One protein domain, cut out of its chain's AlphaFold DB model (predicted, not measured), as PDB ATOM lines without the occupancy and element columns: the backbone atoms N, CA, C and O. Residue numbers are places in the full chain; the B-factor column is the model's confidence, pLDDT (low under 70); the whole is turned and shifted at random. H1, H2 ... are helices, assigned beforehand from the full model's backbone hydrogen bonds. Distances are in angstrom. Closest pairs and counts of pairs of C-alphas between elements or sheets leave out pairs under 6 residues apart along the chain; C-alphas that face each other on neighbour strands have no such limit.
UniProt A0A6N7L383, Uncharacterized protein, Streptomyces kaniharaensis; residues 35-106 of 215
ATOM      1  N   LEU A  35      43.432 -30.545  25.821       78.75
ATOM      2  CA  LEU A  35      43.292 -29.221  25.204       78.75
ATOM      3  C   LEU A  35      41.849 -28.973  24.743       78.75
ATOM      4  O   LEU A  35      41.249 -27.973  25.122       78.75
ATOM      5  N   ALA A  36      41.228 -29.928  24.044       79.12
ATOM      6  CA  ALA A  36      39.825 -29.818  23.640       79.12
ATOM      7  C   ALA A  36      38.848 -29.820  24.836       79.12
ATOM      8  O   ALA A  36      37.741 -29.278  24.760       79.12
ATOM      9  N   ALA A  37      39.202 -30.466  25.949       74.19
ATOM     10  CA  ALA A  37      38.443 -30.390  27.195       74.19
ATOM     11  C   ALA A  37      38.606 -29.024  27.880       74.19
ATOM     12  O   ALA A  37      37.611 -28.469  28.348       74.19
ATOM     13  N   ALA A  38      39.820 -28.468  27.888       75.81
ATOM     14  CA  ALA A  38      40.109 -27.134  28.402       75.81
ATOM     15  C   ALA A  38      39.388 -26.047  27.590       75.81
ATOM     16  O   ALA A  38      38.734 -25.196  28.186       75.81
ATOM     17  N   ASP A  39      39.382 -26.140  26.258       80.81
ATOM     18  CA  ASP A  39      38.654 -25.213  25.383       80.81
ATOM     19  C   ASP A  39      37.143 -25.260  25.638       80.81
ATOM     20  O   ASP A  39      36.496 -24.223  25.790       80.81
ATOM     21  N   ARG A  40      36.567 -26.462  25.775       83.50
ATOM     22  CA  ARG A  40      35.146 -26.626  26.135       83.50
ATOM     23  C   ARG A  40      34.838 -26.078  27.527       83.50
ATOM     24  O   ARG A  40      33.768 -25.508  27.735       83.50
ATOM     25  N   ALA A  41      35.742 -26.251  28.490       73.69
ATOM     26  CA  ALA A  41      35.585 -25.684  29.825       73.69
ATOM     27  C   ALA A  41      35.647 -24.151  29.780       73.69
ATOM     28  O   ALA A  41      34.785 -23.486  30.351       73.69
ATOM     29  N   GLN A  42      36.595 -23.586  29.035       77.19
ATOM     30  CA  GLN A  42      36.750 -22.146  28.864       77.19
ATOM     31  C   GLN A  42      35.529 -21.527  28.171       77.19
ATOM     32  O   GLN A  42      35.000 -20.536  28.667       77.19
ATOM     33  N   GLN A  43      34.997 -22.163  27.122       84.25
ATOM     34  CA  GLN A  43      33.748 -21.753  26.465       84.25
ATOM     35  C   GLN A  43      32.561 -21.723  27.437       84.25
ATOM     36  O   GLN A  43      31.875 -20.708  27.531       84.25
ATOM     37  N   ARG A  44      32.368 -22.775  28.246       81.38
ATOM     38  CA  ARG A  44      31.318 -22.791  29.287       81.38
ATOM     39  C   ARG A  44      31.498 -21.676  30.313       81.38
ATOM     40  O   ARG A  44      30.517 -21.150  30.830       81.38
ATOM     41  N   THR A  45      32.745 -21.332  30.629       73.88
ATOM     42  CA  THR A  45      33.060 -20.278  31.599       73.88
ATOM     43  C   THR A  45      32.726 -18.902  31.029       73.88
ATOM     44  O   THR A  45      32.111 -18.097  31.721       73.88
ATOM     45  N   VAL A  46      33.055 -18.653  29.758       80.06
ATOM     46  CA  VAL A  46      32.693 -17.419  29.041       80.06
ATOM     47  C   VAL A  46      31.173 -17.278  28.941       80.06
ATOM     48  O   VAL A  46      30.634 -16.253  29.341       80.06
ATOM     49  N   GLU A  47      30.459 -18.335  28.544       81.56
ATOM     50  CA  GLU A  47      28.988 -18.330  28.502       81.56
ATOM     51  C   GLU A  47      28.354 -18.071  29.880       81.56
ATOM     52  O   GLU A  47      27.331 -17.391  29.990       81.56
ATOM     53  N   ALA A  48      28.945 -18.616  30.947       76.69
ATOM     54  CA  ALA A  48      28.484 -18.377  32.310       76.69
ATOM     55  C   ALA A  48      28.721 -16.922  32.741       76.69
ATOM     56  O   ALA A  48      27.836 -16.322  33.351       76.69
ATOM     57  N   ILE A  49      29.877 -16.348  32.398       77.25
ATOM     58  CA  ILE A  49      30.210 -14.944  32.669       77.25
ATOM     59  C   ILE A  49      29.263 -14.013  31.907       77.25
ATOM     60  O   ILE A  49      28.721 -13.092  32.515       77.25
ATOM     61  N   ASP A  50      28.979 -14.290  30.635       80.12
ATOM     62  CA  ASP A  50      28.047 -13.493  29.830       80.12
ATOM     63  C   ASP A  50      26.622 -13.547  30.392       80.12
ATOM     64  O   ASP A  50      25.957 -12.516  30.514       80.12
ATOM     65  N   ARG A  51      26.157 -14.723  30.843       74.62
ATOM     66  CA  ARG A  51      24.868 -14.838  31.550       74.62
ATOM     67  C   ARG A  51      24.856 -14.028  32.837       74.62
ATOM     68  O   ARG A  51      23.879 -13.334  33.101       74.62
ATOM     69  N   VAL A  52      25.912 -14.108  33.644       75.50
ATOM     70  CA  VAL A  52      26.020 -13.344  34.895       75.50
ATOM     71  C   VAL A  52      26.039 -11.840  34.611       75.50
ATOM     72  O   VAL A  52      25.330 -11.096  35.287       75.50
ATOM     73  N   GLY A  53      26.754 -11.394  33.577       73.88
ATOM     74  CA  GLY A  53      26.749 -10.002  33.121       73.88
ATOM     75  C   GLY A  53      25.350  -9.521  32.733       73.88
ATOM     76  O   GLY A  53      24.931  -8.432  33.133       73.88
ATOM     77  N   LEU A  54      24.579 -10.371  32.054       71.38
ATOM     78  CA  LEU A  54      23.182 -10.109  31.710       71.38
ATOM     79  C   LEU A  54      22.297 -10.025  32.968       71.38
ATOM     80  O   LEU A  54      21.503  -9.103  33.092       71.38
ATOM     81  N   TYR A  55      22.483 -10.900  33.962       67.19
ATOM     82  CA  TYR A  55      21.724 -10.853  35.225       67.19
ATOM     83  C   TYR A  55      22.050  -9.645  36.113       67.19
ATOM     84  O   TYR A  55      21.178  -9.182  36.856       67.19
ATOM     85  N   ILE A  56      23.296  -9.169  36.069       74.12
ATOM     86  CA  ILE A  56      23.758  -8.005  36.835       74.12
ATOM     87  C   ILE A  56      23.249  -6.701  36.209       74.12
ATOM     88  O   ILE A  56      22.910  -5.772  36.940       74.12
ATOM     89  N   THR A  57      23.187  -6.632  34.877       78.94
ATOM     90  CA  THR A  57      22.732  -5.439  34.141       78.94
ATOM     91  C   THR A  57      21.215  -5.387  33.954       78.94
ATOM     92  O   THR A  57      20.667  -4.301  33.778       78.94
ATOM     93  N   GLU A  58      20.530  -6.528  34.058       77.25
ATOM     94  CA  GLU A  58      19.074  -6.626  33.964       77.25
ATOM     95  C   GLU A  58      18.381  -5.844  35.087       77.25
ATOM     96  O   GLU A  58      18.537  -6.115  36.286       77.25
ATOM     97  N   THR A  59      17.543  -4.892  34.687       84.25
ATOM     98  CA  THR A  59      16.738  -4.115  35.624       84.25
ATOM     99  C   THR A  59      15.674  -4.994  36.299       84.25
ATOM    100  O   THR A  59      15.229  -6.014  35.759       84.25
ATOM    101  N   PRO A  60      15.174  -4.604  37.488       78.31
ATOM    102  CA  PRO A  60      14.100  -5.339  38.157       78.31
ATOM    103  C   PRO A  60      12.816  -5.465  37.321       78.31
ATOM    104  O   PRO A  60      12.012  -6.367  37.564       78.31
ATOM    105  N   GLU A  61      12.589  -4.551  36.375       78.12
ATOM    106  CA  GLU A  61      11.427  -4.568  35.485       78.12
ATOM    107  C   GLU A  61      11.605  -5.568  34.342       78.12
ATOM    108  O   GLU A  61      10.709  -6.384  34.112       78.12
ATOM    109  N   GLU A  62      12.779  -5.581  33.712       82.25
ATOM    110  CA  GLU A  62      13.139  -6.551  32.673       82.25
ATOM    111  C   GLU A  62      13.094  -7.979  33.217       82.25
ATOM    112  O   GLU A  62      12.396  -8.820  32.647       82.25
ATOM    113  N   ARG A  63      13.664  -8.223  34.405       81.50
ATOM    114  CA  ARG A  63      13.611  -9.540  35.064       81.50
ATOM    115  C   ARG A  63      12.187 -10.044  35.279       81.50
ATOM    116  O   ARG A  63      11.891 -11.219  35.068       81.50
ATOM    117  N   ARG A  64      11.282  -9.153  35.693       80.69
ATOM    118  CA  ARG A  64       9.861  -9.481  35.886       80.69
ATOM    119  C   ARG A  64       9.130  -9.702  34.569       80.69
ATOM    120  O   ARG A  64       8.095 -10.362  34.587       80.69
ATOM    121  N   SER A  65       9.579  -9.096  33.472       82.31
ATOM    122  CA  SER A  65       9.016  -9.336  32.143       82.31
ATOM    123  C   SER A  65       9.459 -10.695  31.602       82.31
ATOM    124  O   SER A  65       8.602 -11.472  31.189       82.31
ATOM    125  N   ARG A  66      10.748 -11.041  31.735       84.94
ATOM    126  CA  ARG A  66      11.286 -12.343  31.325       84.94
ATOM    127  C   ARG A  66      10.636 -13.490  32.091       84.94
ATOM    128  O   ARG A  66      10.135 -14.414  31.468       84.94
ATOM    129  N   GLN A  67      10.540 -13.391  33.420       86.69
ATOM    130  CA  GLN A  67       9.860 -14.414  34.232       86.69
ATOM    131  C   GLN A  67       8.404 -14.632  33.805       86.69
ATOM    132  O   GLN A  67       7.931 -15.761  33.793       86.69
ATOM    133  N   ARG A  68       7.694 -13.564  33.417       83.69
ATOM    134  CA  ARG A  68       6.329 -13.694  32.889       83.69
ATOM    135  C   ARG A  68       6.307 -14.419  31.551       83.69
ATOM    136  O   ARG A  68       5.477 -15.294  31.371       83.69
ATOM    137  N   GLN A  69       7.222 -14.077  30.647       86.38
ATOM    138  CA  GLN A  69       7.330 -14.735  29.344       86.38
ATOM    139  C   GLN A  69       7.685 -16.220  29.482       86.38
ATOM    140  O   GLN A  69       7.100 -17.044  28.790       86.38
ATOM    141  N   GLU A  70       8.594 -16.572  30.394       87.69
ATOM    142  CA  GLU A  70       8.957 -17.963  30.693       87.69
ATOM    143  C   GLU A  70       7.775 -18.745  31.283       87.69
ATOM    144  O   GLU A  70       7.483 -19.854  30.836       87.69
ATOM    145  N   ASP A  71       7.056 -18.157  32.244       85.00
ATOM    146  CA  ASP A  71       5.854 -18.758  32.829       85.00
ATOM    147  C   ASP A  71       4.729 -18.928  31.796       85.00
ATOM    148  O   ASP A  71       4.037 -19.948  31.797       85.00
ATOM    149  N   ASP A  72       4.537 -17.943  30.915       82.94
ATOM    150  CA  ASP A  72       3.535 -17.993  29.849       82.94
ATOM    151  C   ASP A  72       3.898 -19.060  28.802       82.94
ATOM    152  O   ASP A  72       3.038 -19.863  28.435       82.94
ATOM    153  N   ALA A  73       5.170 -19.141  28.393       84.19
ATOM    154  CA  ALA A  73       5.666 -20.155  27.460       84.19
ATOM    155  C   ALA A  73       5.562 -21.574  28.040       84.19
ATOM    156  O   ALA A  73       5.178 -22.513  27.343       84.19
ATOM    157  N   ARG A  74       5.851 -21.737  29.335       87.94
ATOM    158  CA  ARG A  74       5.710 -23.022  30.026       87.94
ATOM    159  C   ARG A  74       4.258 -23.502  30.041       87.94
ATOM    160  O   ARG A  74       4.003 -24.674  29.791       87.94
ATOM    161  N   ARG A  75       3.304 -22.611  30.302       80.12
ATOM    162  CA  ARG A  75       1.875 -22.968  30.361       80.12
ATOM    163  C   ARG A  75       1.266 -23.185  28.982       80.12
ATOM    164  O   ARG A  75       0.381 -24.019  28.823       80.12
ATOM    165  N   GLU A  76       1.773 -22.483  27.972       82.19
ATOM    166  CA  GLU A  76       1.451 -22.771  26.576       82.19
ATOM    167  C   GLU A  76       1.932 -24.174  26.173       82.19
ATOM    168  O   GLU A  76       1.177 -24.911  25.540       82.19
ATOM    169  N   ALA A  77       3.117 -24.595  26.629       83.31
ATOM    170  CA  ALA A  77       3.603 -25.965  26.442       83.31
ATOM    171  C   ALA A  77       2.780 -27.020  27.214       83.31
ATOM    172  O   ALA A  77       2.647 -28.151  26.753       83.31
ATOM    173  N   GLU A  78       2.185 -26.652  28.352       88.12
ATOM    174  CA  GLU A  78       1.246 -27.489  29.121       88.12
ATOM    175  C   GLU A  78      -0.162 -27.558  28.484       88.12
ATOM    176  O   GLU A  78      -1.036 -28.263  28.990       88.12
ATOM    177  N   GLY A  79      -0.386 -26.877  27.352       86.88
ATOM    178  CA  GLY A  79      -1.630 -26.943  26.583       86.88
ATOM    179  C   GLY A  79      -2.728 -25.996  27.065       86.88
ATOM    180  O   GLY A  79      -3.901 -26.230  26.770       86.88
ATOM    181  N   GLU A  80      -2.376 -24.929  27.795       86.31
ATOM    182  CA  GLU A  80      -3.341 -23.930  28.262       86.31
ATOM    183  C   GLU A  80      -4.158 -23.358  27.094       86.31
ATOM    184  O   GLU A  80      -3.629 -22.805  26.124       86.31
ATOM    185  N   THR A  81      -5.482 -23.444  27.205       90.06
ATOM    186  CA  THR A  81      -6.376 -22.956  26.158       90.06
ATOM    187  C   THR A  81      -6.429 -21.419  26.138       90.06
ATOM    188  O   THR A  81      -6.308 -20.760  27.176       90.06
ATOM    189  N   PRO A  82      -6.730 -20.787  24.983       86.12
ATOM    190  CA  PRO A  82      -6.884 -19.329  24.902       86.12
ATOM    191  C   PRO A  82      -7.935 -18.758  25.871       86.12
ATOM    192  O   PRO A  82      -7.827 -17.614  26.325       86.12
ATOM    193  N   ARG A  83      -8.959 -19.553  26.216       85.50
ATOM    194  CA  ARG A  83      -9.985 -19.171  27.199       85.50
ATOM    195  C   ARG A  83      -9.437 -19.131  28.624       85.50
ATOM    196  O   ARG A  83      -9.758 -18.188  29.346       85.50
ATOM    197  N   GLU A  84      -8.621 -20.104  29.016       86.44
ATOM    198  CA  GLU A  84      -7.981 -20.149  30.339       86.44
ATOM    199  C   GLU A  84      -6.992 -18.990  30.506       86.44
ATOM    200  O   GLU A  84      -7.070 -18.252  31.495       86.44
ATOM    201  N   ARG A  85      -6.199 -18.707  29.466       81.94
ATOM    202  CA  ARG A  85      -5.299 -17.543  29.412       81.94
ATOM    203  C   ARG A  85      -6.053 -16.227  29.630       81.94
ATOM    204  O   ARG A  85      -5.674 -15.407  30.470       81.94
ATOM    205  N   ALA A  86      -7.174 -16.031  28.930       85.88
ATOM    206  CA  ALA A  86      -8.002 -14.833  29.078       85.88
ATOM    207  C   ALA A  86      -8.639 -14.716  30.476       85.88
ATOM    208  O   ALA A  86      -8.737 -13.615  31.024       85.88
ATOM    209  N   GLN A  87      -9.070 -15.829  31.077       88.31
ATOM    210  CA  GLN A  87      -9.600 -15.824  32.444       88.31
ATOM    211  C   GLN A  87      -8.523 -15.469  33.474       88.31
ATOM    212  O   GLN A  87      -8.796 -14.668  34.375       88.31
ATOM    213  N   ARG A  88      -7.303 -15.993  33.314       85.88
ATOM    214  CA  ARG A  88      -6.162 -15.660  34.171       85.88
ATOM    215  C   ARG A  88      -5.822 -14.179  34.101       85.88
ATOM    216  O   ARG A  88      -5.766 -13.541  35.149       85.88
ATOM    217  N   HIS A  89      -5.689 -13.612  32.899       85.62
ATOM    218  CA  HIS A  89      -5.434 -12.177  32.737       85.62
ATOM    219  C   HIS A  89      -6.487 -11.332  33.459       85.62
ATOM    220  O   HIS A  89      -6.144 -10.468  34.261       85.62
ATOM    221  N   ARG A  90      -7.777 -11.663  33.306       86.94
ATOM    222  CA  ARG A  90      -8.856 -10.974  34.039       86.94
ATOM    223  C   ARG A  90      -8.758 -11.143  35.559       86.94
ATOM    224  O   ARG A  90      -9.199 -10.266  36.303       86.94
ATOM    225  N   ALA A  91      -8.283 -12.283  36.055       87.31
ATOM    226  CA  ALA A  91      -8.096 -12.513  37.487       87.31
ATOM    227  C   ALA A  91      -6.891 -11.730  38.034       87.31
ATOM    228  O   ALA A  91      -6.976 -11.138  39.113       87.31
ATOM    229  N   GLU A  92      -5.793 -11.678  37.285       87.06
ATOM    230  CA  GLU A  92      -4.613 -10.881  37.614       87.06
ATOM    231  C   GLU A  92      -4.903  -9.385  37.578       87.06
ATOM    232  O   GLU A  92      -4.527  -8.680  38.513       87.06
ATOM    233  N   ASP A  93      -5.629  -8.904  36.571       85.44
ATOM    234  CA  ASP A  93      -6.030  -7.502  36.472       85.44
ATOM    235  C   ASP A  93      -6.907  -7.099  37.655       85.44
ATOM    236  O   ASP A  93      -6.670  -6.062  38.276       85.44
ATOM    237  N   ARG A  94      -7.845  -7.962  38.063       88.00
ATOM    238  CA  ARG A  94      -8.631  -7.751  39.288       88.00
ATOM    239  C   ARG A  94      -7.750  -7.706  40.535       88.00
ATOM    240  O   ARG A  94      -7.908  -6.803  41.354       88.00
ATOM    241  N   LYS A  95      -6.784  -8.622  40.684       86.75
ATOM    242  CA  LYS A  95      -5.823  -8.591  41.806       86.75
ATOM    243  C   LYS A  95      -4.990  -7.304  41.804       86.75
ATOM    244  O   LYS A  95      -4.824  -6.695  42.859       86.75
ATOM    245  N   ARG A  96      -4.508  -6.861  40.638       82.56
ATOM    246  CA  ARG A  96      -3.749  -5.610  40.474       82.56
ATOM    247  C   ARG A  96      -4.598  -4.398  40.829       82.56
ATOM    248  O   ARG A  96      -4.128  -3.544  41.570       82.56
ATOM    249  N   GLN A  97      -5.849  -4.351  40.378       81.69
ATOM    250  CA  GLN A  97      -6.794  -3.291  40.732       81.69
ATOM    251  C   GLN A  97      -7.073  -3.263  42.238       81.69
ATOM    252  O   GLN A  97      -6.984  -2.202  42.849       81.69
ATOM    253  N   HIS A  98      -7.325  -4.413  42.868       81.81
ATOM    254  CA  HIS A  98      -7.521  -4.491  44.319       81.81
ATOM    255  C   HIS A  98      -6.280  -4.054  45.107       81.81
ATOM    256  O   HIS A  98      -6.402  -3.331  46.099       81.81
ATOM    257  N   LEU A  99      -5.083  -4.458  44.676       81.25
ATOM    258  CA  LEU A  99      -3.830  -4.006  45.280       81.25
ATOM    259  C   LEU A  99      -3.622  -2.504  45.075       81.25
ATOM    260  O   LEU A  99      -3.282  -1.815  46.029       81.25
ATOM    261  N   ALA A 100      -3.875  -1.979  43.878       77.62
ATOM    262  CA  ALA A 100      -3.772  -0.554  43.584       77.62
ATOM    263  C   ALA A 100      -4.746   0.272  44.435       77.62
ATOM    264  O   ALA A 100      -4.337   1.269  45.021       77.62
ATOM    265  N   GLN A 101      -5.995  -0.176  44.588       78.94
ATOM    266  CA  GLN A 101      -6.978   0.451  45.477       78.94
ATOM    267  C   GLN A 101      -6.506   0.430  46.936       78.94
ATOM    268  O   GLN A 101      -6.518   1.465  47.600       78.94
ATOM    269  N   ARG A 102      -6.012  -0.712  47.429       75.50
ATOM    270  CA  ARG A 102      -5.434  -0.812  48.780       75.50
ATOM    271  C   ARG A 102      -4.248   0.132  48.963       75.50
ATOM    272  O   ARG A 102      -4.189   0.855  49.952       75.50
ATOM    273  N   LEU A 103      -3.331   0.180  48.003       71.94
ATOM    274  CA  LEU A 103      -2.171   1.069  48.044       71.94
ATOM    275  C   LEU A 103      -2.570   2.549  47.959       71.94
ATOM    276  O   LEU A 103      -1.947   3.373  48.623       71.94
ATOM    277  N   ALA A 104      -3.616   2.891  47.205       63.53
ATOM    278  CA  ALA A 104      -4.160   4.246  47.127       63.53
ATOM    279  C   ALA A 104      -4.774   4.705  48.461       63.53
ATOM    280  O   ALA A 104      -4.721   5.887  48.792       63.53
ATOM    281  N   THR A 105      -5.298   3.778  49.271       63.66
ATOM    282  CA  THR A 105      -5.779   4.101  50.624       63.66
ATOM    283  C   THR A 105      -4.659   4.323  51.646       63.66
ATOM    284  O   THR A 105      -4.929   4.828  52.736       63.66
ATOM    285  N   LEU A 106      -3.397   4.007  51.318       64.06
ATOM    286  CA  LEU A 106      -2.285   4.199  52.248       64.06
ATOM    287  C   LEU A 106      -1.901   5.688  52.368       64.06
ATOM    288  O   LEU A 106      -1.605   6.346  51.363       64.06
TER     289      LEU A 106
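Overview. This is residues 35 to 106 of the 215 residues of an uncharacterized protein of Streptomyces kaniharaensis (UniProt A0A6N7L383). Three straight helices follow one another as a flat, open zigzag, with H1 reaching out to one side and H3 folding back beyond H2 across a gap. No helix touches another. The printed part has 72 residues with three named helices, H1, H2 and H3 in that order, and no named strand; the class is all helix. It is extended, with a radius of gyration of the C-alphas of 19.7 A and spans of 62 by 37 by 10 A.

Along the chain. H1, residues 35 to 57, begins at C-alpha 35 (43.292, -29.221, 25.204) and is 32.7 A long. H2, residues 60 to 77, is 25.9 A long. H3, residues 82 to 104, is 32.5 A long and ends at C-alpha 104 (-4.160, 4.246, 47.127).

Arrangement. H1 and H2 are only just apart, their closest C-alphas 8.2 A from each other. H2 and H3 are apart, as are H1 and H3. Residues 35 to 54 of H1 and 86 to 104 of H3 stand free. In H1, H2 and H3 every O i to N i+4 pair is within hydrogen-bond range.

Size, cuts and confidence. The C-alphas of Leu 35 and Thr 105, the two farthest apart, are 64.5 A apart. The printed part has no cut, and both links are tight. Residues 55 and 104 to 106 have pLDDT under 70.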